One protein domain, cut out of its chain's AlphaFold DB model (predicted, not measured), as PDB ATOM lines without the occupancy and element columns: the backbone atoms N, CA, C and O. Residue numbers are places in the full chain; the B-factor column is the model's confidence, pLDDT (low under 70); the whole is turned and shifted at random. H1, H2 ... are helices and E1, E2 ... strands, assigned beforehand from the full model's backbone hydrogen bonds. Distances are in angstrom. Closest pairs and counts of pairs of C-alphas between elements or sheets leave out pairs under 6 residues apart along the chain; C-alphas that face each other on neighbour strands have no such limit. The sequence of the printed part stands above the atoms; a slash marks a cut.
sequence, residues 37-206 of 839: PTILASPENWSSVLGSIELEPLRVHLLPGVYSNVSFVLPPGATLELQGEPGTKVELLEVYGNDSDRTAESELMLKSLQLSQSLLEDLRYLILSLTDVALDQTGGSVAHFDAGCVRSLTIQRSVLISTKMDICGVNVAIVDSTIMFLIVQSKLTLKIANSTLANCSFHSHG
ATOM      1  N   PRO A  37     -33.652   8.908   1.322       72.62
ATOM      2  CA  PRO A  37     -33.936   8.354   0.007       72.62
ATOM      3  C   PRO A  37     -34.247   6.857   0.107       72.62
ATOM      4  O   PRO A  37     -33.492   6.065   0.674       72.62
ATOM      5  N   THR A  38     -35.416   6.491  -0.419       79.88
ATOM      6  CA  THR A  38     -35.962   5.138  -0.345       79.88
ATOM      7  C   THR A  38     -35.860   4.452  -1.703       79.88
ATOM      8  O   THR A  38     -36.474   4.892  -2.674       79.88
ATOM      9  N   ILE A  39     -35.119   3.346  -1.767       82.56
ATOM     10  CA  ILE A  39     -35.013   2.500  -2.956       82.56
ATOM     11  C   ILE A  39     -35.925   1.286  -2.792       82.56
ATOM     12  O   ILE A  39     -35.828   0.553  -1.810       82.56
ATOM     13  N   LEU A  40     -36.790   1.048  -3.779       83.81
ATOM     14  CA  LEU A  40     -37.570  -0.184  -3.891       83.81
ATOM     15  C   LEU A  40     -36.784  -1.201  -4.723       83.81
ATOM     16  O   LEU A  40     -36.500  -0.948  -5.897       83.81
ATOM     17  N   ALA A  41     -36.470  -2.357  -4.145       82.38
ATOM     18  CA  ALA A  41     -35.796  -3.440  -4.846       82.38
ATOM     19  C   ALA A  41     -36.665  -4.703  -4.898       82.38
ATOM     20  O   ALA A  41     -37.321  -5.069  -3.926       82.38
ATOM     21  N   SER A  42     -36.669  -5.359  -6.054       84.81
ATOM     22  CA  SER A  42     -37.220  -6.690  -6.290       84.81
ATOM     23  C   SER A  42     -36.075  -7.691  -6.498       84.81
ATOM     24  O   SER A  42     -34.954  -7.289  -6.830       84.81
ATOM     25  N   PRO A  43     -36.324  -9.008  -6.388       82.19
ATOM     26  CA  PRO A  43     -35.289 -10.009  -6.653       82.19
ATOM     27  C   PRO A  43     -34.673  -9.893  -8.060       82.19
ATOM     28  O   PRO A  43     -33.503 -10.207  -8.256       82.19
ATOM     29  N   GLU A  44     -35.448  -9.415  -9.038       79.44
ATOM     30  CA  GLU A  44     -35.041  -9.303 -10.444       79.44
ATOM     31  C   GLU A  44     -34.137  -8.093 -10.723       79.44
ATOM     32  O   GLU A  44     -33.345  -8.128 -11.665       79.44
ATOM     33  N   ASN A  45     -34.242  -7.024  -9.925       80.44
ATOM     34  CA  ASN A  45     -33.512  -5.773 -10.154       80.44
ATOM     35  C   ASN A  45     -32.396  -5.504  -9.126       80.44
ATOM     36  O   ASN A  45     -31.634  -4.553  -9.300       80.44
ATOM     37  N   TRP A  46     -32.253  -6.350  -8.100       79.75
ATOM     38  CA  TRP A  46     -31.304  -6.168  -6.997       79.75
ATOM     39  C   TRP A  46     -29.857  -5.897  -7.449       79.75
ATOM     40  O   TRP A  46     -29.207  -4.972  -6.963       79.75
ATOM     41  N   SER A  47     -29.364  -6.639  -8.445       70.88
ATOM     42  CA  SER A  47     -28.003  -6.470  -8.978       70.88
ATOM     43  C   SER A  47     -27.758  -5.096  -9.612       70.88
ATOM     44  O   SER A  47     -26.632  -4.606  -9.594       70.88
ATOM     45  N   SER A  48     -28.803  -4.458 -10.146       62.06
ATOM     46  CA  SER A  48     -28.722  -3.116 -10.733       62.06
ATOM     47  C   SER A  48     -28.766  -2.001  -9.686       62.06
ATOM     48  O   SER A  48     -28.164  -0.951  -9.894       62.06
ATOM     49  N   VAL A  49     -29.409  -2.250  -8.539       68.12
ATOM     50  CA  VAL A  49     -29.498  -1.302  -7.419       68.12
ATOM     51  C   VAL A  49     -28.127  -1.105  -6.763       68.12
ATOM     52  O   VAL A  49     -27.723   0.033  -6.531       68.12
ATOM     53  N   LEU A  50     -27.365  -2.190  -6.572       63.38
ATOM     54  CA  LEU A  50     -26.035  -2.173  -5.943       63.38
ATOM     55  C   LEU A  50     -25.013  -1.264  -6.642       63.38
ATOM     56  O   LEU A  50     -24.151  -0.691  -5.983       63.38
ATOM     57  N   GLY A  51     -25.106  -1.105  -7.966       56.53
ATOM     58  CA  GLY A  51     -24.165  -0.290  -8.742       56.53
ATOM     59  C   GLY A  51     -24.378   1.225  -8.644       56.53
ATOM     60  O   GLY A  51     -23.589   1.969  -9.217       56.53
ATOM     61  N   SER A  52     -25.438   1.684  -7.969       52.50
ATOM     62  CA  SER A  52     -25.887   3.089  -7.971       52.50
ATOM     63  C   SER A  52     -25.885   3.771  -6.598       52.50
ATOM     64  O   SER A  52     -26.307   4.919  -6.480       52.50
ATOM     65  N   ILE A  53     -25.426   3.074  -5.558       61.06
ATOM     66  CA  ILE A  53     -25.479   3.552  -4.175       61.06
ATOM     67  C   ILE A  53     -24.268   4.468  -3.900       61.06
ATOM     68  O   ILE A  53     -23.206   4.004  -3.490       61.06
ATOM     69  N   GLU A  54     -24.421   5.773  -4.143       54.56
ATOM     70  CA  GLU A  54     -23.564   6.822  -3.560       54.56
ATOM     71  C   GLU A  54     -24.203   7.282  -2.231       54.56
ATOM     72  O   GLU A  54     -25.393   7.585  -2.175       54.56
ATOM     73  N   LEU A  55     -23.447   7.207  -1.129       56.09
ATOM     74  CA  LEU A  55     -23.984   6.973   0.223       56.09
ATOM     75  C   LEU A  55     -24.289   8.252   1.024       56.09
ATOM     76  O   LEU A  55     -23.430   8.778   1.727       56.09
ATOM     77  N   GLU A  56     -25.551   8.675   0.958       63.56
ATOM     78  CA  GLU A  56     -26.303   9.364   2.025       63.56
ATOM     79  C   GLU A  56     -27.069   8.319   2.877       63.56
ATOM     80  O   GLU A  56     -27.080   7.144   2.490       63.56
ATOM     81  N   PRO A  57     -27.681   8.661   4.037       68.00
ATOM     82  CA  PRO A  57     -28.539   7.726   4.772       68.00
ATOM     83  C   PRO A  57     -29.546   7.073   3.821       68.00
ATOM     84  O   PRO A  57     -30.357   7.756   3.198       68.00
ATOM     85  N   LEU A  58     -29.471   5.751   3.681       82.69
ATOM     86  CA  LEU A  58     -30.183   5.023   2.637       82.69
ATOM     87  C   LEU A  58     -31.186   4.059   3.251       82.69
ATOM     88  O   LEU A  58     -30.839   3.242   4.108       82.69
ATOM     89  N   ARG A  59     -32.424   4.099   2.757       86.81
ATOM     90  CA  ARG A  59     -33.432   3.086   3.062       86.81
ATOM     91  C   ARG A  59     -33.681   2.221   1.836       86.81
ATOM     92  O   ARG A  59     -34.021   2.712   0.765       86.81
ATOM     93  N   VAL A  60     -33.547   0.914   1.996       88.50
ATOM     94  CA  VAL A  60     -33.773  -0.076   0.948       88.50
ATOM     95  C   VAL A  60     -34.939  -0.960   1.365       88.50
ATOM     96  O   VAL A  60     -34.857  -1.708   2.337       88.50
ATOM     97  N   HIS A  61     -36.031  -0.872   0.618       90.75
ATOM     98  CA  HIS A  61     -37.202  -1.718   0.791       90.75
ATOM     99  C   HIS A  61     -37.128  -2.901  -0.169       90.75
ATOM    100  O   HIS A  61     -37.174  -2.730  -1.389       90.75
ATOM    101  N   LEU A  62     -37.034  -4.103   0.390       89.44
ATOM    102  CA  LEU A  62     -37.080  -5.354  -0.350       89.44
ATOM    103  C   LEU A  62     -38.534  -5.806  -0.496       89.44
ATOM    104  O   LEU A  62     -39.223  -6.072   0.492       89.44
ATOM    105  N   LEU A  63     -38.984  -5.913  -1.744       90.62
ATOM    106  CA  LEU A  63     -40.280  -6.491  -2.079       90.62
ATOM    107  C   LEU A  63     -40.292  -8.000  -1.771       90.62
ATOM    108  O   LEU A  63     -39.228  -8.631  -1.824       90.62
ATOM    109  N   PRO A  64     -41.471  -8.603  -1.516       92.31
ATOM    110  CA  PRO A  64     -41.592 -10.012  -1.163       92.31
ATOM    111  C   PRO A  64     -40.925 -10.915  -2.202       92.31
ATOM    112  O   PRO A  64     -41.166 -10.797  -3.405       92.31
ATOM    113  N   GLY A  65     -40.094 -11.841  -1.734       91.00
ATOM    114  CA  GLY A  65     -39.331 -12.725  -2.604       91.00
ATOM    115  C   GLY A  65     -38.131 -13.350  -1.906       91.00
ATOM    116  O   GLY A  65     -37.871 -13.093  -0.731       91.00
ATOM    117  N   VAL A  66     -37.405 -14.183  -2.651       90.81
ATOM    118  CA  VAL A  66     -36.161 -14.811  -2.196       90.81
ATOM    119  C   VAL A  66     -34.985 -14.124  -2.879       90.81
ATOM    120  O   VAL A  66     -34.879 -14.143  -4.104       90.81
ATOM    121  N   TYR A  67     -34.105 -13.533  -2.081       91.50
ATOM    122  CA  TYR A  67     -32.871 -12.893  -2.516       91.50
ATOM    123  C   TYR A  67     -31.717 -13.841  -2.210       91.50
ATOM    124  O   TYR A  67     -31.443 -14.126  -1.045       91.50
ATOM    125  N   SER A  68     -31.059 -14.356  -3.248       86.88
ATOM    126  CA  SER A  68     -29.990 -15.350  -3.096       86.88
ATOM    127  C   SER A  68     -28.735 -14.772  -2.437       86.88
ATOM    128  O   SER A  68     -28.140 -15.423  -1.583       86.88
ATOM    129  N   ASN A  69     -28.341 -13.549  -2.802       87.69
ATOM    130  CA  ASN A  69     -27.223 -12.835  -2.187       87.69
ATOM    131  C   ASN A  69     -27.487 -11.320  -2.161       87.69
ATOM    132  O   ASN A  69     -27.756 -10.701  -3.194       87.69
ATOM    133  N   VAL A  70     -27.395 -10.733  -0.971       87.44
ATOM    134  CA  VAL A  70     -27.461  -9.298  -0.689       87.44
ATOM    135  C   VAL A  70     -26.109  -8.904  -0.104       87.44
ATOM    136  O   VAL A  70     -25.823  -9.246   1.035       87.44
ATOM    137  N   SER A  71     -25.280  -8.201  -0.879       87.31
ATOM    138  CA  SER A  71     -23.911  -7.844  -0.488       87.31
ATOM    139  C   SER A  71     -23.680  -6.344  -0.630       87.31
ATOM    140  O   SER A  71     -24.010  -5.783  -1.675       87.31
ATOM    141  N   PHE A  72     -23.137  -5.685   0.394       86.00
ATOM    142  CA  PHE A  72     -22.765  -4.268   0.330       86.00
ATOM    143  C   PHE A  72     -21.568  -3.927   1.226       86.00
ATOM    144  O   PHE A  72     -21.297  -4.583   2.232       86.00
ATOM    145  N   VAL A  73     -20.857  -2.863   0.853       84.50
ATOM    146  CA  VAL A  73     -19.777  -2.275   1.654       84.50
ATOM    147  C   VAL A  73     -20.344  -1.068   2.388       84.50
ATOM    148  O   VAL A  73     -20.850  -0.153   1.741       84.50
ATOM    149  N   LEU A  74     -20.268  -1.062   3.718       83.81
ATOM    150  CA  LEU A  74     -20.756   0.033   4.550       83.81
ATOM    151  C   LEU A  74     -19.619   1.048   4.788       83.81
ATOM    152  O   LEU A  74     -18.628   0.705   5.444       83.81
ATOM    153  N   PRO A  75     -19.715   2.288   4.267       83.12
ATOM    154  CA  PRO A  75     -18.724   3.324   4.534       83.12
ATOM    155  C   PRO A  75     -18.735   3.757   6.006       83.12
ATOM    156  O   PRO A  75     -19.767   3.627   6.676       83.12
ATOM    157  N   PRO A  76     -17.630   4.341   6.505       83.94
ATOM    158  CA  PRO A  76     -17.609   4.984   7.815       83.94
ATOM    159  C   PRO A  76     -18.666   6.093   7.899       83.94
ATOM    160  O   PRO A  76     -18.757   6.924   6.997       83.94
ATOM    161  N   GLY A  77     -19.462   6.113   8.971       85.38
ATOM    162  CA  GLY A  77     -20.484   7.145   9.193       85.38
ATOM    163  C   GLY A  77     -21.794   6.959   8.419       85.38
ATOM    164  O   GLY A  77     -22.681   7.800   8.532       85.38
ATOM    165  N   ALA A  78     -21.926   5.898   7.618       86.62
ATOM    166  CA  ALA A  78     -23.135   5.649   6.839       86.62
ATOM    167  C   ALA A  78     -24.232   4.972   7.674       86.62
ATOM    168  O   ALA A  78     -23.952   4.045   8.437       86.62
ATOM    169  N   THR A  79     -25.486   5.368   7.442       89.31
ATOM    170  CA  THR A  79     -26.681   4.700   7.978       89.31
ATOM    171  C   THR A  79     -27.404   3.969   6.853       89.31
ATOM    172  O   THR A  79     -27.810   4.583   5.866       89.31
ATOM    173  N   LEU A  80     -27.592   2.660   7.008       89.94
ATOM    174  CA  LEU A  80     -28.342   1.823   6.078       89.94
ATOM    175  C   LEU A  80     -29.503   1.132   6.791       89.94
ATOM    176  O   LEU A  80     -29.320   0.424   7.782       89.94
ATOM    177  N   GLU A  81     -30.698   1.275   6.231       93.00
ATOM    178  CA  GLU A  81     -31.891   0.548   6.651       93.00
ATOM    179  C   GLU A  81     -32.323  -0.430   5.557       93.00
ATOM    180  O   GLU A  81     -32.744  -0.011   4.483       93.00
ATOM    181  N   LEU A  82     -32.254  -1.732   5.836       92.56
ATOM    182  CA  LEU A  82     -32.786  -2.785   4.976       92.56
ATOM    183  C   LEU A  82     -34.106  -3.288   5.563       92.56
ATOM    184  O   LEU A  82     -34.127  -3.959   6.599       92.56
ATOM    185  N   GLN A  83     -35.209  -2.965   4.896       94.81
ATOM    186  CA  GLN A  83     -36.553  -3.322   5.331       94.81
ATOM    187  C   GLN A  83     -37.189  -4.315   4.356       94.81
ATOM    188  O   GLN A  83     -37.375  -4.008   3.182       94.81
ATOM    189  N   GLY A  84     -37.550  -5.499   4.841       92.69
ATOM    190  CA  GLY A  84     -38.321  -6.481   4.085       92.69
ATOM    191  C   GLY A  84     -39.824  -6.288   4.245       92.69
ATOM    192  O   GLY A  84     -40.314  -5.935   5.317       92.69
ATOM    193  N   GLU A  85     -40.581  -6.569   3.190       90.38
ATOM    194  CA  GLU A  85     -42.010  -6.848   3.332       90.38
ATOM    195  C   GLU A  85     -42.245  -8.290   3.831       90.38
ATOM    196  O   GLU A  85     -41.384  -9.159   3.642       90.38
ATOM    197  N   PRO A  86     -43.404  -8.600   4.445       85.94
ATOM    198  CA  PRO A  86     -43.737  -9.963   4.852       85.94
ATOM    199  C   PRO A  86     -43.543 -10.977   3.714       85.94
ATOM    200  O   PRO A  86     -44.076 -10.810   2.620       85.94
ATOM    201  N   GLY A  87     -42.788 -12.045   3.981       84.81
ATOM    202  CA  GLY A  87     -42.415 -13.047   2.972       84.81
ATOM    203  C   GLY A  87     -41.081 -12.779   2.268       84.81
ATOM    204  O   GLY A  87     -40.693 -13.557   1.398       84.81
ATOM    205  N   THR A  88     -40.359 -11.722   2.646       92.75
ATOM    206  CA  THR A  88     -38.991 -11.469   2.180       92.75
ATOM    207  C   THR A  88     -37.998 -12.394   2.873       92.75
ATOM    208  O   THR A  88     -37.848 -12.365   4.098       92.75
ATOM    209  N   LYS A  89     -37.278 -13.182   2.073       92.81
ATOM    210  CA  LYS A  89     -36.203 -14.063   2.522       92.81
ATOM    211  C   LYS A  89     -34.890 -13.668   1.856       92.81
ATOM    212  O   LYS A  89     -34.821 -13.592   0.634       92.81
ATOM    213  N   VAL A  90     -33.844 -13.481   2.648       91.31
ATOM    214  CA  VAL A  90     -32.468 -13.299   2.177       91.31
ATOM    215  C   VAL A  90     -31.683 -14.555   2.534       91.31
ATOM    216  O   VAL A  90     -31.559 -14.915   3.706       91.31
ATOM    217  N   GLU A  91     -31.192 -15.262   1.521       89.75
ATOM    218  CA  GLU A  91     -30.447 -16.504   1.725       89.75
ATOM    219  C   GLU A  91     -29.047 -16.229   2.272       89.75
ATOM    220  O   GLU A  91     -28.628 -16.910   3.206       89.75
ATOM    221  N   LEU A  92     -28.375 -15.199   1.754       88.00
ATOM    222  CA  LEU A  92     -27.070 -14.739   2.213       88.00
ATOM    223  C   LEU A  92     -27.028 -13.206   2.251       88.00
ATOM    224  O   LEU A  92     -27.238 -12.554   1.229       88.00
ATOM    225  N   LEU A  93     -26.772 -12.650   3.435       89.19
ATOM    226  CA  LEU A  93     -26.500 -11.229   3.654       89.19
ATOM    227  C   LEU A  93     -25.012 -11.044   3.967       89.19
ATOM    228  O   LEU A  93     -24.561 -11.500   5.013       89.19
ATOM    229  N   GLU A  94     -24.271 -10.358   3.106       87.50
ATOM    230  CA  GLU A  94     -22.865 -10.014   3.324       87.50
ATOM    231  C   GLU A  94     -22.718  -8.505   3.527       87.50
ATOM    232  O   GLU A  94     -23.129  -7.704   2.685       87.50
ATOM    233  N   VAL A  95     -22.118  -8.104   4.643       86.00
ATOM    234  CA  VAL A  95     -21.821  -6.698   4.918       86.00
ATOM    235  C   VAL A  95     -20.369  -6.566   5.311       86.00
ATOM    236  O   VAL A  95     -19.936  -7.134   6.315       86.00
ATOM    237  N   TYR A  96     -19.644  -5.767   4.539       84.12
ATOM    238  CA  TYR A  96     -18.235  -5.492   4.775       84.12
ATOM    239  C   TYR A  96     -18.073  -4.062   5.284       84.12
ATOM    240  O   TYR A  96     -18.516  -3.109   4.637       84.12
ATOM    241  N   GLY A  97     -17.449  -3.900   6.447       77.69
ATOM    242  CA  GLY A  97     -17.035  -2.596   6.952       77.69
ATOM    243  C   GLY A  97     -15.801  -2.084   6.215       77.69
ATOM    244  O   GLY A  97     -14.860  -2.830   5.955       77.69
ATOM    245  N   ASN A  98     -15.772  -0.795   5.880       74.44
ATOM    246  CA  ASN A  98     -14.563  -0.158   5.360       74.44
ATOM    247  C   ASN A  98     -13.754   0.457   6.523       74.44
ATOM    248  O   ASN A  98     -14.079   1.542   6.994       74.44
ATOM    249  N   ASP A  99     -12.688  -0.216   6.977       66.19
ATOM    250  CA  ASP A  99     -11.882   0.128   8.176       66.19
ATOM    251  C   ASP A  99     -10.966   1.373   7.999       66.19
ATOM    252  O   ASP A  99      -9.980   1.554   8.720       66.19
ATOM    253  N   SER A 100     -11.240   2.229   7.005       67.44
ATOM    254  CA  SER A 100     -10.375   3.361   6.632       67.44
ATOM    255  C   SER A 100     -10.490   4.579   7.555       67.44
ATOM    256  O   SER A 100      -9.512   5.318   7.678       67.44
ATOM    257  N   ASP A 101     -11.614   4.762   8.257       65.25
ATOM    258  CA  ASP A 101     -11.789   5.838   9.239       65.25
ATOM    259  C   ASP A 101     -12.359   5.301  10.559       65.25
ATOM    260  O   ASP A 101     -13.529   4.940  10.671       65.25
ATOM    261  N   ARG A 102     -11.503   5.238  11.583       67.06
ATOM    262  CA  ARG A 102     -11.793   4.618  12.890       67.06
ATOM    263  C   ARG A 102     -12.647   5.484  13.821       67.06
ATOM    264  O   ARG A 102     -12.769   5.156  15.000       67.06
ATOM    265  N   THR A 103     -13.155   6.617  13.342       71.06
ATOM    266  CA  THR A 103     -13.834   7.606  14.191       71.06
ATOM    267  C   THR A 103     -15.331   7.730  13.935       71.06
ATOM    268  O   THR A 103     -16.061   8.079  14.862       71.06
ATOM    269  N   ALA A 104     -15.802   7.414  12.727       77.44
ATOM    270  CA  ALA A 104     -17.205   7.554  12.358       77.44
ATOM    271  C   ALA A 104     -17.988   6.257  12.622       77.44
ATOM    272  O   ALA A 104     -17.607   5.181  12.163       77.44
ATOM    273  N   GLU A 105     -19.087   6.361  13.371       84.38
ATOM    274  CA  GLU A 105     -19.993   5.243  13.658       84.38
ATOM    275  C   GLU A 105     -20.922   5.012  12.468       84.38
ATOM    276  O   GLU A 105     -21.623   5.929  12.049       84.38
ATOM    277  N   SER A 106     -20.933   3.793  11.937       88.19
ATOM    278  CA  SER A 106     -21.898   3.392  10.911       88.19
ATOM    279  C   SER A 106     -23.080   2.679  11.564       88.19
ATOM    280  O   SER A 106     -22.923   2.009  12.588       88.19
ATOM    281  N   GLU A 107     -24.259   2.777  10.959       90.94
ATOM    282  CA  GLU A 107     -25.488   2.169  11.467       90.94
ATOM    283  C   GLU A 107     -26.087   1.210  10.435       90.94
ATOM    284  O   GLU A 107     -26.267   1.559   9.269       90.94
ATOM    285  N   LEU A 108     -26.434  -0.000  10.872       91.88
ATOM    286  CA  LEU A 108     -27.158  -0.984  10.072       91.88
ATOM    287  C   LEU A 108     -28.445  -1.383  10.791       91.88
ATOM    288  O   LEU A 108     -28.419  -1.961  11.880       91.88
ATOM    289  N   MET A 109     -29.581  -1.117  10.154       94.19
ATOM    290  CA  MET A 109     -30.904  -1.502  10.630       94.19
ATOM    291  C   MET A 109     -31.507  -2.560   9.708       94.19
ATOM    292  O   MET A 109     -31.784  -2.286   8.546       94.19
ATOM    293  N   LEU A 110     -31.752  -3.759  10.231       94.38
ATOM    294  CA  LEU A 110     -32.440  -4.845   9.537       94.38
ATOM    295  C   LEU A 110     -33.857  -4.975  10.100       94.38
ATOM    296  O   LEU A 110     -34.024  -5.200  11.302       94.38
ATOM    297  N   LYS A 111     -34.875  -4.831   9.247       95.56
ATOM    298  CA  LYS A 111     -36.283  -4.836   9.665       95.56
ATOM    299  C   LYS A 111     -37.126  -5.820   8.866       95.56
ATOM    300  O   LYS A 111     -37.123  -5.758   7.644       95.56
ATOM    301  N   SER A 112     -37.901  -6.666   9.546       94.75
ATOM    302  CA  SER A 112     -38.924  -7.526   8.921       94.75
ATOM    303  C   SER A 112     -38.371  -8.477   7.843       94.75
ATOM    304  O   SER A 112     -38.949  -8.632   6.769       94.75
ATOM    305  N   LEU A 113     -37.233  -9.120   8.129       92.88
ATOM    306  CA  LEU A 113     -36.518 -10.005   7.199       92.88
ATOM    307  C   LEU A 113     -36.420 -11.432   7.737       92.88
ATOM    308  O   LEU A 113     -36.170 -11.631   8.925       92.88
ATOM    309  N   GLN A 114     -36.517 -12.421   6.846       92.56
ATOM    310  CA  GLN A 114     -36.061 -13.780   7.130       92.56
ATOM    311  C   GLN A 114     -34.652 -13.980   6.564       92.56
ATOM    312  O   GLN A 114     -34.458 -13.946   5.352       92.56
ATOM    313  N   LEU A 115     -33.672 -14.207   7.432       90.12
ATOM    314  CA  LEU A 115     -32.282 -14.459   7.066       90.12
ATOM    315  C   LEU A 115     -31.980 -15.957   7.180       90.12
ATOM    316  O   LEU A 115     -32.321 -16.592   8.180       90.12
ATOM    317  N   SER A 116     -31.328 -16.533   6.170       86.94
ATOM    318  CA  SER A 116     -30.760 -17.888   6.274       86.94
ATOM    319  C   SER A 116     -29.285 -17.848   6.667       86.94
ATOM    320  O   SER A 116     -28.855 -18.608   7.533       86.94
ATOM    321  N   GLN A 117     -28.503 -16.949   6.074       84.00
ATOM    322  CA  GLN A 117     -27.095 -16.743   6.404       84.00
ATOM    323  C   GLN A 117     -26.776 -15.251   6.436       84.00
ATOM    324  O   GLN A 117     -27.310 -14.467   5.651       84.00
ATOM    325  N   SER A 118     -25.899 -14.868   7.357       83.12
ATOM    326  CA  SER A 118     -25.384 -13.509   7.476       83.12
ATOM    327  C   SER A 118     -23.893 -13.550   7.781       83.12
ATOM    328  O   SER A 118     -23.481 -14.260   8.702       83.12
ATOM    329  N   LEU A 119     -23.123 -12.768   7.035       82.94
ATOM    330  CA  LEU A 119     -21.698 -12.548   7.210       82.94
ATOM    331  C   LEU A 119     -21.474 -11.050   7.421       82.94
ATOM    332  O   LEU A 119     -21.739 -10.246   6.529       82.94
ATOM    333  N   LEU A 120     -21.039 -10.685   8.623       82.19
ATOM    334  CA  LEU A 120     -20.747  -9.308   9.012       82.19
ATOM    335  C   LEU A 120     -19.251  -9.210   9.348       82.19
ATOM    336  O   LEU A 120     -18.844  -9.671  10.414       82.19
ATOM    337  N   GLU A 121     -18.450  -8.624   8.459       81.06
ATOM    338  CA  GLU A 121     -16.984  -8.552   8.584       81.06
ATOM    339  C   GLU A 121     -16.490  -7.108   8.764       81.06
ATOM    340  O   GLU A 121     -16.997  -6.182   8.136       81.06
ATOM    341  N   ASP A 122     -15.476  -6.916   9.618       74.88
ATOM    342  CA  ASP A 122     -14.800  -5.626   9.862       74.88
ATOM    343  C   ASP A 122     -15.692  -4.486  10.409       74.88
ATOM    344  O   ASP A 122     -15.468  -3.300  10.172       74.88
ATOM    345  N   LEU A 123     -16.682  -4.828  11.240       71.69
ATOM    346  CA  LEU A 123     -17.722  -3.906  11.733       71.69
ATOM    347  C   LEU A 123     -17.515  -3.399  13.179       71.69
ATOM    348  O   LEU A 123     -18.471  -3.189  13.924       71.69
ATOM    349  N   ARG A 124     -16.266  -3.157  13.596       73.19
ATOM    350  CA  ARG A 124     -15.920  -2.778  14.990       73.19
ATOM    351  C   ARG A 124     -16.620  -1.514  15.516       73.19
ATOM    352  O   ARG A 124     -16.832  -1.395  16.720       73.19
ATOM    353  N   TYR A 125     -16.981  -0.582  14.636       79.94
ATOM    354  CA  TYR A 125     -17.663   0.675  14.984       79.94
ATOM    355  C   TYR A 125     -19.139   0.696  14.565       79.94
ATOM    356  O   TYR A 125     -19.740   1.763  14.478       79.94
ATOM    357  N   LEU A 126     -19.725  -0.476  14.313       86.06
ATOM    358  CA  LEU A 126     -21.110  -0.606  13.881       86.06
ATOM    359  C   LEU A 126     -22.096  -0.481  15.049       86.06
ATOM    360  O   LEU A 126     -21.904  -1.071  16.121       86.06
ATOM    361  N   ILE A 127     -23.195   0.220  14.796       90.81
ATOM    362  CA  ILE A 127     -24.457   0.107  15.528       90.81
ATOM    363  C   ILE A 127     -25.375  -0.815  14.721       90.81
ATOM    364  O   ILE A 127     -25.770  -0.487  13.604       90.81
ATOM    365  N   LEU A 128     -25.706  -1.980  15.274       92.06
ATOM    366  CA  LEU A 128     -26.558  -2.980  14.633       92.06
ATOM    367  C   LEU A 128     -27.926  -3.039  15.317       92.06
ATOM    368  O   LEU A 128     -28.017  -3.226  16.531       92.06
ATOM    369  N   SER A 129     -28.995  -2.944  14.530       94.50
ATOM    370  CA  SER A 129     -30.372  -3.114  14.997       94.50
ATOM    371  C   SER A 129     -31.096  -4.183  14.183       94.50
ATOM    372  O   SER A 129     -31.192  -4.082  12.964       94.50
ATOM    373  N   LEU A 130     -31.622  -5.200  14.862       94.38
ATOM    374  CA  LEU A 130     -32.441  -6.275  14.310       94.38
ATOM    375  C   LEU A 130     -33.862  -6.113  14.848       94.38
ATOM    376  O   LEU A 130     -34.081  -6.227  16.053       94.38
ATOM    377  N   THR A 131     -34.830  -5.831  13.981       96.19
ATOM    378  CA  THR A 131     -36.232  -5.635  14.371       96.19
ATOM    379  C   THR A 131     -37.146  -6.535  13.553       96.19
ATOM    380  O   THR A 131     -37.143  -6.464  12.330       96.19
ATOM    381  N   ASP A 132     -37.950  -7.374  14.206       94.88
ATOM    382  CA  ASP A 132     -38.827  -8.333  13.516       94.88
ATOM    383  C   ASP A 132     -38.047  -9.249  12.537       94.88
ATOM    384  O   ASP A 132     -38.527  -9.588  11.456       94.88
ATOM    385  N   VAL A 133     -36.805  -9.614  12.892       92.38
ATOM    386  CA  VAL A 133     -35.933 -10.472  12.075       92.38
ATOM    387  C   VAL A 133     -36.080 -11.929  12.507       92.38
ATOM    388  O   VAL A 133     -36.036 -12.243  13.698       92.38
ATOM    389  N   ALA A 134     -36.219 -12.828  11.536       91.50
ATOM    390  CA  ALA A 134     -36.198 -14.269  11.746       91.50
ATOM    391  C   ALA A 134     -34.900 -14.858  11.180       91.50
ATOM    392  O   ALA A 134     -34.662 -14.772   9.978       91.50
ATOM    393  N   LEU A 135     -34.074 -15.473  12.025       87.75
ATOM    394  CA  LEU A 135     -32.887 -16.221  11.605       87.75
ATOM    395  C   LEU A 135     -33.161 -17.713  11.799       87.75
ATOM    396  O   LEU A 135     -33.383 -18.152  12.929       87.75
ATOM    397  N   ASP A 136     -33.146 -18.470  10.704       78.25
ATOM    398  CA  ASP A 136     -33.396 -19.914  10.697       78.25
ATOM    399  C   ASP A 136     -32.217 -20.644  10.037       78.25
ATOM    400  O   ASP A 136     -32.095 -20.680   8.810       78.25
ATOM    401  N   GLN A 137     -31.321 -21.200  10.860       69.06
ATOM    402  CA  GLN A 137     -30.190 -22.009  10.400       69.06
ATOM    403  C   GLN A 137     -30.412 -23.492  10.685       69.06
ATOM    404  O   GLN A 137     -29.888 -24.057  11.644       69.06
ATOM    405  N   THR A 138     -31.148 -24.152   9.796       56.62
ATOM    406  CA  THR A 138     -31.367 -25.608   9.831       56.62
ATOM    407  C   THR A 138     -30.266 -26.425   9.138       56.62
ATOM    408  O   THR A 138     -30.345 -27.652   9.116       56.62
ATOM    409  N   GLY A 139     -29.200 -25.798   8.619       46.81
ATOM    410  CA  GLY A 139     -28.123 -26.504   7.917       46.81
ATOM    411  C   GLY A 139     -26.733 -25.913   8.141       46.81
ATOM    412  O   GLY A 139     -26.421 -24.888   7.555       46.81
ATOM    413  N   GLY A 140     -25.912 -26.597   8.950       40.94
ATOM    414  CA  GLY A 140     -24.438 -26.720   8.902       40.94
ATOM    415  C   GLY A 140     -23.506 -25.498   8.817       40.94
ATOM    416  O   GLY A 140     -22.311 -25.680   9.027       40.94
ATOM    417  N   SER A 141     -23.987 -24.294   8.521       43.22
ATOM    418  CA  SER A 141     -23.183 -23.081   8.381       43.22
ATOM    419  C   SER A 141     -23.496 -22.122   9.522       43.22
ATOM    420  O   SER A 141     -24.658 -21.826   9.795       43.22
ATOM    421  N   VAL A 142     -22.442 -21.686  10.204       46.94
ATOM    422  CA  VAL A 142     -22.466 -20.792  11.364       46.94
ATOM    423  C   VAL A 142     -22.831 -19.389  10.876       46.94
ATOM    424  O   VAL A 142     -22.183 -18.874   9.968       46.94
ATOM    425  N   ALA A 143     -23.844 -18.745  11.463       48.56
ATOM    426  CA  ALA A 143     -23.958 -17.289  11.391       48.56
ATOM    427  C   ALA A 143     -22.752 -16.702  12.136       48.56
ATOM    428  O   ALA A 143     -22.782 -16.533  13.357       48.56
ATOM    429  N   HIS A 144     -21.659 -16.473  11.411       51.81
ATOM    430  CA  HIS A 144     -20.467 -15.854  11.960       51.81
ATOM    431  C   HIS A 144     -20.643 -14.340  11.912       51.81
ATOM    432  O   HIS A 144     -20.396 -13.682  10.904       51.81
ATOM    433  N   PHE A 145     -21.056 -13.788  13.048       59.12
ATOM    434  CA  PHE A 145     -20.811 -12.391  13.365       59.12
ATOM    435  C   PHE A 145     -19.369 -12.288  13.872       59.12
ATOM    436  O   PHE A 145     -19.143 -11.989  15.040       59.12
ATOM    437  N   ASP A 146     -18.383 -12.573  13.014       50.28
ATOM    438  CA  ASP A 146     -16.955 -12.376  13.326       50.28
ATOM    439  C   ASP A 146     -16.571 -10.889  13.211       50.28
ATOM    440  O   ASP A 146     -15.521 -10.491  12.709       50.28
ATOM    441  N   ALA A 147     -17.476 -10.024  13.663       51.47
ATOM    442  CA  ALA A 147     -17.195  -8.629  13.872       51.47
ATOM    443  C   ALA A 147     -16.564  -8.531  15.257       51.47
ATOM    444  O   ALA A 147     -17.192  -8.875  16.264       51.47
ATOM    445  N   GLY A 148     -15.335  -8.017  15.342       63.62
ATOM    446  CA  GLY A 148     -14.854  -7.482  16.612       63.62
ATOM    447  C   GLY A 148     -15.968  -6.639  17.251       63.62
ATOM    448  O   GLY A 148     -16.643  -5.905  16.539       63.62
ATOM    449  N   CYS A 149     -16.199  -6.819  18.554       72.38
ATOM    450  CA  CYS A 149     -17.430  -6.414  19.246       72.38
ATOM    451  C   CYS A 149     -18.079  -5.132  18.705       72.38
ATOM    452  O   CYS A 149     -17.471  -4.064  18.813       72.38
ATOM    453  N   VAL A 150     -19.312  -5.236  18.195       85.88
ATOM    454  CA  VAL A 150     -20.065  -4.075  17.701       85.88
ATOM    455  C   VAL A 150     -20.272  -3.069  18.830       85.88
ATOM    456  O   VAL A 150     -20.350  -3.427  20.008       85.88
ATOM    457  N   ARG A 151     -20.383  -1.784  18.511       88.25
ATOM    458  CA  ARG A 151     -20.521  -0.754  19.546       88.25
ATOM    459  C   ARG A 151     -21.888  -0.799  20.225       88.25
ATOM    460  O   ARG A 151     -22.006  -0.579  21.432       88.25
ATOM    461  N   SER A 152     -22.926  -1.106  19.464       91.38
ATOM    462  CA  SER A 152     -24.271  -1.282  19.994       91.38
ATOM    463  C   SER A 152     -25.001  -2.352  19.198       91.38
ATOM    464  O   SER A 152     -24.931  -2.365  17.973       91.38
ATOM    465  N   LEU A 153     -25.693  -3.242  19.896       92.25
ATOM    466  CA  LEU A 153     -26.537  -4.283  19.331       92.25
ATOM    467  C   LEU A 153     -27.927  -4.173  19.943       92.25
ATOM    468  O   LEU A 153     -28.082  -4.305  21.155       92.25
ATOM    469  N   THR A 154     -28.941  -4.001  19.106       95.25
ATOM    470  CA  THR A 154     -30.343  -4.068  19.521       95.25
ATOM    471  C   THR A 154     -31.038  -5.200  18.783       95.25
ATOM    472  O   THR A 154     -30.988  -5.270  17.563       95.25
ATOM    473  N   ILE A 155     -31.691  -6.091  19.522       94.94
ATOM    474  CA  ILE A 155     -32.504  -7.190  19.006       94.94
ATOM    475  C   ILE A 155     -33.909  -6.984  19.558       94.94
ATOM    476  O   ILE A 155     -34.119  -7.041  20.768       94.94
ATOM    477  N   GLN A 156     -34.870  -6.718  18.684       96.88
ATOM    478  CA  GLN A 156     -36.240  -6.406  19.059       96.88
ATOM    479  C   GLN A 156     -37.225  -7.271  18.277       96.88
ATOM    480  O   GLN A 156     -37.112  -7.390  17.057       96.88
ATOM    481  N   ARG A 157     -38.204  -7.864  18.975       95.94
ATOM    482  CA  ARG A 157     -39.277  -8.683  18.374       95.94
ATOM    483  C   ARG A 157     -38.771  -9.745  17.389       95.94
ATOM    484  O   ARG A 157     -39.438 -10.081  16.418       95.94
ATOM    485  N   SER A 158     -37.560 -10.243  17.611       93.44
ATOM    486  CA  SER A 158     -36.861 -11.100  16.657       93.44
ATOM    487  C   SER A 158     -36.846 -12.545  17.141       93.44
ATOM    488  O   SER A 158     -36.884 -12.817  18.346       93.44
ATOM    489  N   VAL A 159     -36.795 -13.477  16.193       92.94
ATOM    490  CA  VAL A 159     -36.687 -14.914  16.453       92.94
ATOM    491  C   VAL A 159     -35.362 -15.392  15.885       92.94
ATOM    492  O   VAL A 159     -35.200 -15.498  14.673       92.94
ATOM    493  N   LEU A 160     -34.400 -15.654  16.762       89.75
ATOM    494  CA  LEU A 160     -33.056 -16.062  16.370       89.75
ATOM    495  C   LEU A 160     -32.829 -17.509  16.790       89.75
ATOM    496  O   LEU A 160     -32.694 -17.798  17.978       89.75
ATOM    497  N   ILE A 161     -32.798 -18.416  15.816       86.44
ATOM    498  CA  ILE A 161     -32.539 -19.837  16.033       86.44
ATOM    499  C   ILE A 161     -31.322 -20.212  15.192       86.44
ATOM    500  O   ILE A 161     -31.408 -20.394  13.977       86.44
ATOM    501  N   SER A 162     -30.170 -20.313  15.850       77.62
ATOM    502  CA  SER A 162     -28.933 -20.773  15.217       77.62
ATOM    503  C   SER A 162     -28.481 -22.096  15.828       77.62
ATOM    504  O   SER A 162     -29.026 -22.551  16.824       77.62
ATOM    505  N   THR A 163     -27.507 -22.761  15.218       66.94
ATOM    506  CA  THR A 163     -26.798 -23.889  15.846       66.94
ATOM    507  C   THR A 163     -25.599 -23.408  16.659       66.94
ATOM    508  O   THR A 163     -25.193 -24.067  17.617       66.94
ATOM    509  N   LYS A 164     -25.043 -22.251  16.285       69.12
ATOM    510  CA  LYS A 164     -23.957 -21.561  16.970       69.12
ATOM    511  C   LYS A 164     -23.925 -20.127  16.449       69.12
ATOM    512  O   LYS A 164     -23.560 -19.899  15.303       69.12
ATOM    513  N   MET A 165     -24.307 -19.174  17.281       71.69
ATOM    514  CA  MET A 165     -24.150 -17.751  16.995       71.69
ATOM    515  C   MET A 165     -23.366 -17.165  18.165       71.69
ATOM    516  O   MET A 165     -23.692 -17.437  19.319       71.69
ATOM    517  N   ASP A 166     -22.290 -16.445  17.870       77.56
ATOM    518  CA  ASP A 166     -21.519 -15.699  18.861       77.56
ATOM    519  C   ASP A 166     -21.640 -14.230  18.488       77.56
ATOM    520  O   ASP A 166     -21.353 -13.861  17.349       77.56
ATOM    521  N   ILE A 167     -22.154 -13.415  19.402       79.69
ATOM    522  CA  ILE A 167     -22.299 -11.984  19.177       79.69
ATOM    523  C   ILE A 167     -21.618 -11.252  20.313       79.69
ATOM    524  O   ILE A 167     -21.999 -11.389  21.476       79.69
ATOM    525  N   CYS A 168     -20.663 -10.400  19.962       84.50
ATOM    526  CA  CYS A 168     -20.073  -9.478  20.911       84.50
ATOM    527  C   CYS A 168     -20.566  -8.054  20.654       84.50
ATOM    528  O   CYS A 168     -20.501  -7.563  19.529       84.50
ATOM    529  N   GLY A 169     -21.012  -7.373  21.708       85.50
ATOM    530  CA  GLY A 169     -21.385  -5.965  21.685       85.50
ATOM    531  C   GLY A 169     -20.801  -5.197  22.869       85.50
ATOM    532  O   GLY A 169     -20.524  -5.757  23.928       85.50
ATOM    533  N   VAL A 170     -20.602  -3.890  22.731       89.25
ATOM    534  CA  VAL A 170     -20.289  -3.030  23.882       89.25
ATOM    535  C   VAL A 170     -21.564  -2.771  24.683       89.25
ATOM    536  O   VAL A 170     -21.586  -2.987  25.894       89.25
ATOM    537  N   ASN A 171     -22.637  -2.383  23.994       92.31
ATOM    538  CA  ASN A 171     -23.983  -2.289  24.547       92.31
ATOM    539  C   ASN A 171     -24.894  -3.270  23.816       92.31
ATOM    540  O   ASN A 171     -24.948  -3.257  22.591       92.31
ATOM    541  N   VAL A 172     -25.608  -4.113  24.552       93.94
ATOM    542  CA  VAL A 172     -26.514  -5.115  23.989       93.94
ATOM    543  C   VAL A 172     -27.897  -4.949  24.604       93.94
ATOM    544  O   VAL A 172     -28.035  -4.941  25.826       93.94
ATOM    545  N   ALA A 173     -28.926  -4.843  23.769       96.25
ATOM    546  CA  ALA A 173     -30.326  -4.803  24.166       96.25
ATOM    547  C   ALA A 173     -31.116  -5.900  23.441       96.25
ATOM    548  O   ALA A 173     -31.078  -5.989  22.220       96.25
ATOM    549  N   ILE A 174     -31.849  -6.723  24.189       96.25
ATOM    550  CA  ILE A 174     -32.700  -7.805  23.688       96.25
ATOM    551  C   ILE A 174     -34.102  -7.588  24.250       96.25
ATOM    552  O   ILE A 174     -34.292  -7.608  25.465       96.25
ATOM    553  N   VAL A 175     -35.084  -7.351  23.387       97.38
ATOM    554  CA  VAL A 175     -36.431  -6.934  23.790       97.38
ATOM    555  C   VAL A 175     -37.482  -7.716  23.013       97.38
ATOM    556  O   VAL A 175     -37.391  -7.836  21.792       97.38
ATOM    557  N   ASP A 176     -38.481  -8.251  23.714       97.06
ATOM    558  CA  ASP A 176     -39.619  -8.978  23.129       97.06
ATOM    559  C   ASP A 176     -39.194 -10.100  22.154       97.06
ATOM    560  O   ASP A 176     -39.866 -10.359  21.159       97.06
ATOM    561  N   SER A 177     -38.037 -10.730  22.384       95.94
ATOM    562  CA  SER A 177     -37.393 -11.623  21.412       95.94
ATOM    563  C   SER A 177     -37.333 -13.070  21.898       95.94
ATOM    564  O   SER A 177     -37.325 -13.349  23.099       95.94
ATOM    565  N   THR A 178     -37.271 -14.004  20.950       95.06
ATOM    566  CA  THR A 178     -37.026 -15.428  21.218       95.06
ATOM    567  C   THR A 178     -35.678 -15.818  20.639       95.06
ATOM    568  O   THR A 178     -35.454 -15.682  19.440       95.06
ATOM    569  N   ILE A 179     -34.774 -16.294  21.486       91.38
ATOM    570  CA  ILE A 179     -33.399 -16.595  21.096       91.38
ATOM    571  C   ILE A 179     -33.040 -18.012  21.525       91.38
ATOM    572  O   ILE A 179     -33.284 -18.400  22.669       91.38
ATOM    573  N   MET A 180     -32.425 -18.770  20.616       89.88
ATOM    574  CA  MET A 180     -31.951 -20.126  20.865       89.88
ATOM    575  C   MET A 180     -30.499 -20.326  20.418       89.88
ATOM    576  O   MET A 180     -30.131 -19.889  19.328       89.88
ATOM    577  N   PHE A 181     -29.708 -21.037  21.234       82.19
ATOM    578  CA  PHE A 181     -28.313 -21.428  20.942       82.19
ATOM    579  C   PHE A 181     -27.391 -20.246  20.613       82.19
ATOM    580  O   PHE A 181     -26.654 -20.238  19.622       82.19
ATOM    581  N   LEU A 182     -27.449 -19.231  21.473       82.44
ATOM    582  CA  LEU A 182     -26.718 -17.984  21.297       82.44
ATOM    583  C   LEU A 182     -25.684 -17.790  22.403       82.44
ATOM    584  O   LEU A 182     -26.016 -17.912  23.580       82.44
ATOM    585  N   ILE A 183     -24.463 -17.426  22.022       85.88
ATOM    586  CA  ILE A 183     -23.461 -16.851  22.912       85.88
ATOM    587  C   ILE A 183     -23.493 -15.332  22.715       85.88
ATOM    588  O   ILE A 183     -23.377 -14.847  21.594       85.88
ATOM    589  N   VAL A 184     -23.699 -14.577  23.793       85.81
ATOM    590  CA  VAL A 184     -23.666 -13.111  23.779       85.81
ATOM    591  C   VAL A 184     -22.624 -12.627  24.758       85.81
ATOM    592  O   VAL A 184     -22.695 -12.931  25.949       85.81
ATOM    593  N   GLN A 185     -21.704 -11.807  24.275       88.50
ATOM    594  CA  GLN A 185     -20.742 -11.097  25.100       88.50
ATOM    595  C   GLN A 185     -21.079  -9.606  25.103       88.50
ATOM    596  O   GLN A 185     -21.217  -8.986  24.051       88.50
ATOM    597  N   SER A 186     -21.217  -9.022  26.291       89.81
ATOM    598  CA  SER A 186     -21.380  -7.586  26.478       89.81
ATOM    599  C   SER A 186     -20.234  -7.011  27.297       89.81
ATOM    600  O   SER A 186     -19.920  -7.517  28.377       89.81
ATOM    601  N   LYS A 187     -19.618  -5.930  26.809       87.44
ATOM    602  CA  LYS A 187     -18.533  -5.250  27.537       87.44
ATOM    603  C   LYS A 187     -19.033  -4.259  28.586       87.44
ATOM    604  O   LYS A 187     -18.449  -4.205  29.660       87.44
ATOM    605  N   LEU A 188     -20.075  -3.476  28.292       88.19
ATOM    606  CA  LEU A 188     -20.553  -2.407  29.179       88.19
ATOM    607  C   LEU A 188     -21.977  -2.615  29.670       88.19
ATOM    608  O   LEU A 188     -22.223  -2.451  30.861       88.19
ATOM    609  N   THR A 189     -22.931  -2.920  28.789       91.19
ATOM    610  CA  THR A 189     -24.328  -3.092  29.212       91.19
ATOM    611  C   THR A 189     -25.021  -4.233  28.486       91.19
ATOM    612  O   THR A 189     -24.929  -4.359  27.265       91.19
ATOM    613  N   LEU A 190     -25.735  -5.074  29.229       94.69
ATOM    614  CA  LEU A 190     -26.622  -6.103  28.697       94.69
ATOM    615  C   LEU A 190     -28.027  -5.857  29.248       94.69
ATOM    616  O   LEU A 190     -28.265  -5.949  30.450       94.69
ATOM    617  N   LYS A 191     -28.973  -5.516  28.377       95.94
ATOM    618  CA  LYS A 191     -30.380  -5.310  28.721       95.94
ATOM    619  C   LYS A 191     -31.214  -6.394  28.067       95.94
ATOM    620  O   LYS A 191     -31.156  -6.560  26.858       95.94
ATOM    621  N   ILE A 192     -31.998  -7.113  28.854       96.56
ATOM    622  CA  ILE A 192     -32.889  -8.159  28.367       96.56
ATOM    623  C   ILE A 192     -34.276  -7.898  28.946       96.56
ATOM    624  O   ILE A 192     -34.433  -7.792  30.158       96.56
ATOM    625  N   ALA A 193     -35.285  -7.784  28.092       97.38
ATOM    626  CA  ALA A 193     -36.651  -7.518  28.511       97.38
ATOM    627  C   ALA A 193     -37.648  -8.397  27.757       97.38
ATOM    628  O   ALA A 193     -37.527  -8.558  26.543       97.38
ATOM    629  N   ASN A 194     -38.646  -8.937  28.466       97.19
ATOM    630  CA  ASN A 194     -39.796  -9.650  27.891       97.19
ATOM    631  C   ASN A 194     -39.402 -10.748  26.879       97.19
ATOM    632  O   ASN A 194     -40.066 -10.943  25.865       97.19
ATOM    633  N   SER A 195     -38.269 -11.412  27.102       96.56
ATOM    634  CA  SER A 195     -37.641 -12.281  26.098       96.56
ATOM    635  C   SER A 195     -37.524 -13.716  26.593       96.56
ATOM    636  O   SER A 195     -37.308 -13.954  27.783       96.56
ATOM    637  N   THR A 196     -37.632 -14.670  25.671       95.75
ATOM    638  CA  THR A 196     -37.443 -16.101  25.943       95.75
ATOM    639  C   THR A 196     -36.108 -16.555  25.370       95.75
ATOM    640  O   THR A 196     -35.865 -16.430  24.173       95.75
ATOM    641  N   LEU A 197     -35.237 -17.077  26.226       94.19
ATOM    642  CA  LEU A 197     -33.873 -17.470  25.895       94.19
ATOM    643  C   LEU A 197     -33.718 -18.963  26.184       94.19
ATOM    644  O   LEU A 197     -34.012 -19.411  27.294       94.19
ATOM    645  N   ALA A 198     -33.255 -19.738  25.209       92.25
ATOM    646  CA  ALA A 198     -33.061 -21.172  25.374       92.25
ATOM    647  C   ALA A 198     -31.683 -21.623  24.899       92.25
ATOM    648  O   ALA A 198     -31.257 -21.315  23.791       92.25
ATOM    649  N   ASN A 199     -30.996 -22.419  25.715       90.19
ATOM    650  CA  ASN A 199     -29.653 -22.909  25.396       90.19
ATOM    651  C   ASN A 199     -28.638 -21.780  25.097       90.19
ATOM    652  O   ASN A 199     -27.864 -21.880  24.147       90.19
ATOM    653  N   CYS A 200     -28.686 -20.679  25.851       90.12
ATOM    654  CA  CYS A 200     -27.878 -19.484  25.594       90.12
ATOM    655  C   CYS A 200     -26.793 -19.270  26.656       90.12
ATOM    656  O   CYS A 200     -27.041 -19.475  27.844       90.12
ATOM    657  N   SER A 201     -25.639 -18.747  26.244       91.69
ATOM    658  CA  SER A 201     -24.584 -18.288  27.149       91.69
ATOM    659  C   SER A 201     -24.446 -16.772  27.071       91.69
ATOM    660  O   SER A 201     -24.150 -16.227  26.017       91.69
ATOM    661  N   PHE A 202     -24.637 -16.075  28.182       91.94
ATOM    662  CA  PHE A 202     -24.471 -14.630  28.286       91.94
ATOM    663  C   PHE A 202     -23.265 -14.321  29.160       91.94
ATOM    664  O   PHE A 202     -23.166 -14.816  30.278       91.94
ATOM    665  N   HIS A 203     -22.369 -13.479  28.666       91.56
ATOM    666  CA  HIS A 203     -21.215 -12.977  29.395       91.56
ATOM    667  C   HIS A 203     -21.291 -11.455  29.424       91.56
ATOM    668  O   HIS A 203     -21.037 -10.798  28.421       91.56
ATOM    669  N   SER A 204     -21.676 -10.884  30.563       90.69
ATOM    670  CA  SER A 204     -21.671  -9.438  30.780       90.69
ATOM    671  C   SER A 204     -20.462  -9.071  31.627       90.69
ATOM    672  O   SER A 204     -20.378  -9.492  32.773       90.69
ATOM    673  N   HIS A 205     -19.537  -8.274  31.094       85.75
ATOM    674  CA  HIS A 205     -18.461  -7.673  31.891       85.75
ATOM    675  C   HIS A 205     -18.927  -6.422  32.639       85.75
ATOM    676  O   HIS A 205     -18.401  -6.109  33.702       85.75
ATOM    677  N   GLY A 206     -19.926  -5.727  32.094       86.25
ATOM    678  CA  GLY A 206     -20.530  -4.554  32.708       86.25
ATOM    679  C   GLY A 206     -21.904  -4.849  33.305       86.25
ATOM    680  O   GLY A 206     -22.136  -5.910  33.888       86.25
TER     681      GLY A 206
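Overview. This is residues 37 to 206 of the 839 residues of a protein of Symbiodinium sp. CCMP2456 (UniProt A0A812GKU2). What shape does the chain make? It is wound in stacked turns into a well-formed solenoid of parallel strands, three-walled in section, with H1 covering the end near E1 and with E14 and E15 at the other end. One wall holds E1, E2, E5, E7, E9, E11 and residues 169 to 175 of E12, while residues 137 to 142 loop outward from the stack. What is it built of, and how large is it? The 170 printed residues include one named helix and fifteen named strands, with H1 between E1 and E2 along the chain; the strands make one branched sheet whose neighbour pairs are parallel, and the class is mostly strand. It is compact, with a radius of gyration of the C-alphas of 15.3 A and spans of 43 by 36 by 28 A.

Along the chain. Where are the strands? E1 is residues 38 to 41, from C-alpha 38 at (-35.962, 5.138, -0.345); E2 58 to 62, E3 65 to 67, E4 70 to 74, E5 79 to 84, E6 88 to 97 at 24.2 A, E7 106 to 111, and E8 114 to 121 at 19.8 A. E9 is residues 126 to 131, E10 134 to 136, E11 150 to 156, E12 159 to 175, E13 178 to 193, E14 196 to 198, and E15 201 to 204, ending at C-alpha 204 (-21.671, -9.438, 30.780). Which strands bend, and where is the helix? E6 bends by 74 degrees at residue 91, E8 by 65 degrees at residue 117, E12 by 159 degrees at residue 167 and E13 by 163 degrees at residue 184; E12 and E13 are each 10.8 A from first to last C-alpha. H1 is residues 46 to 52.

Arrangement. How do E12 and E13 pair? They are parallel neighbours, with N 167 and O 183 2.9 A apart. E10 and E11 lie on one side of E12, with N 135 to O 159 at 2.9 A and N 153 to O 171 at 2.8 A; beside E13, E14 and E15 lie on the side away from E12, with N 179 to O 196 at 2.9 A and N 184 to O 201 at 2.8 A. How does H1 sit? It is on the sheet at a height of 7.4 A, over none of the strands; its closest C-alphas to E4 are those of Leu 50 and Phe 72, 7.4 A. Within H1, 1 of 3 O i to N i+4 pairs and 2 of 4 O i to N i+3 pairs are within hydrogen-bond range. E1, H1 and E2 form a strand-helix-strand unit, two parallel neighbour strands with a helix between, with a right-handed crossover.

Size, cuts and confidence. How far does it reach? The C-alphas farthest apart, those of Glu 44 and Gly 206, are 45.8 A apart, and the printed part has no cut. Are any links long? The link from E10 to E11 is long, with 13 residues. Where is confidence low? The mean pLDDT of the printed part is 83.1, and residues 48 to 57, 99 to 102, 137 to 148 and 163 to 164 are under 70.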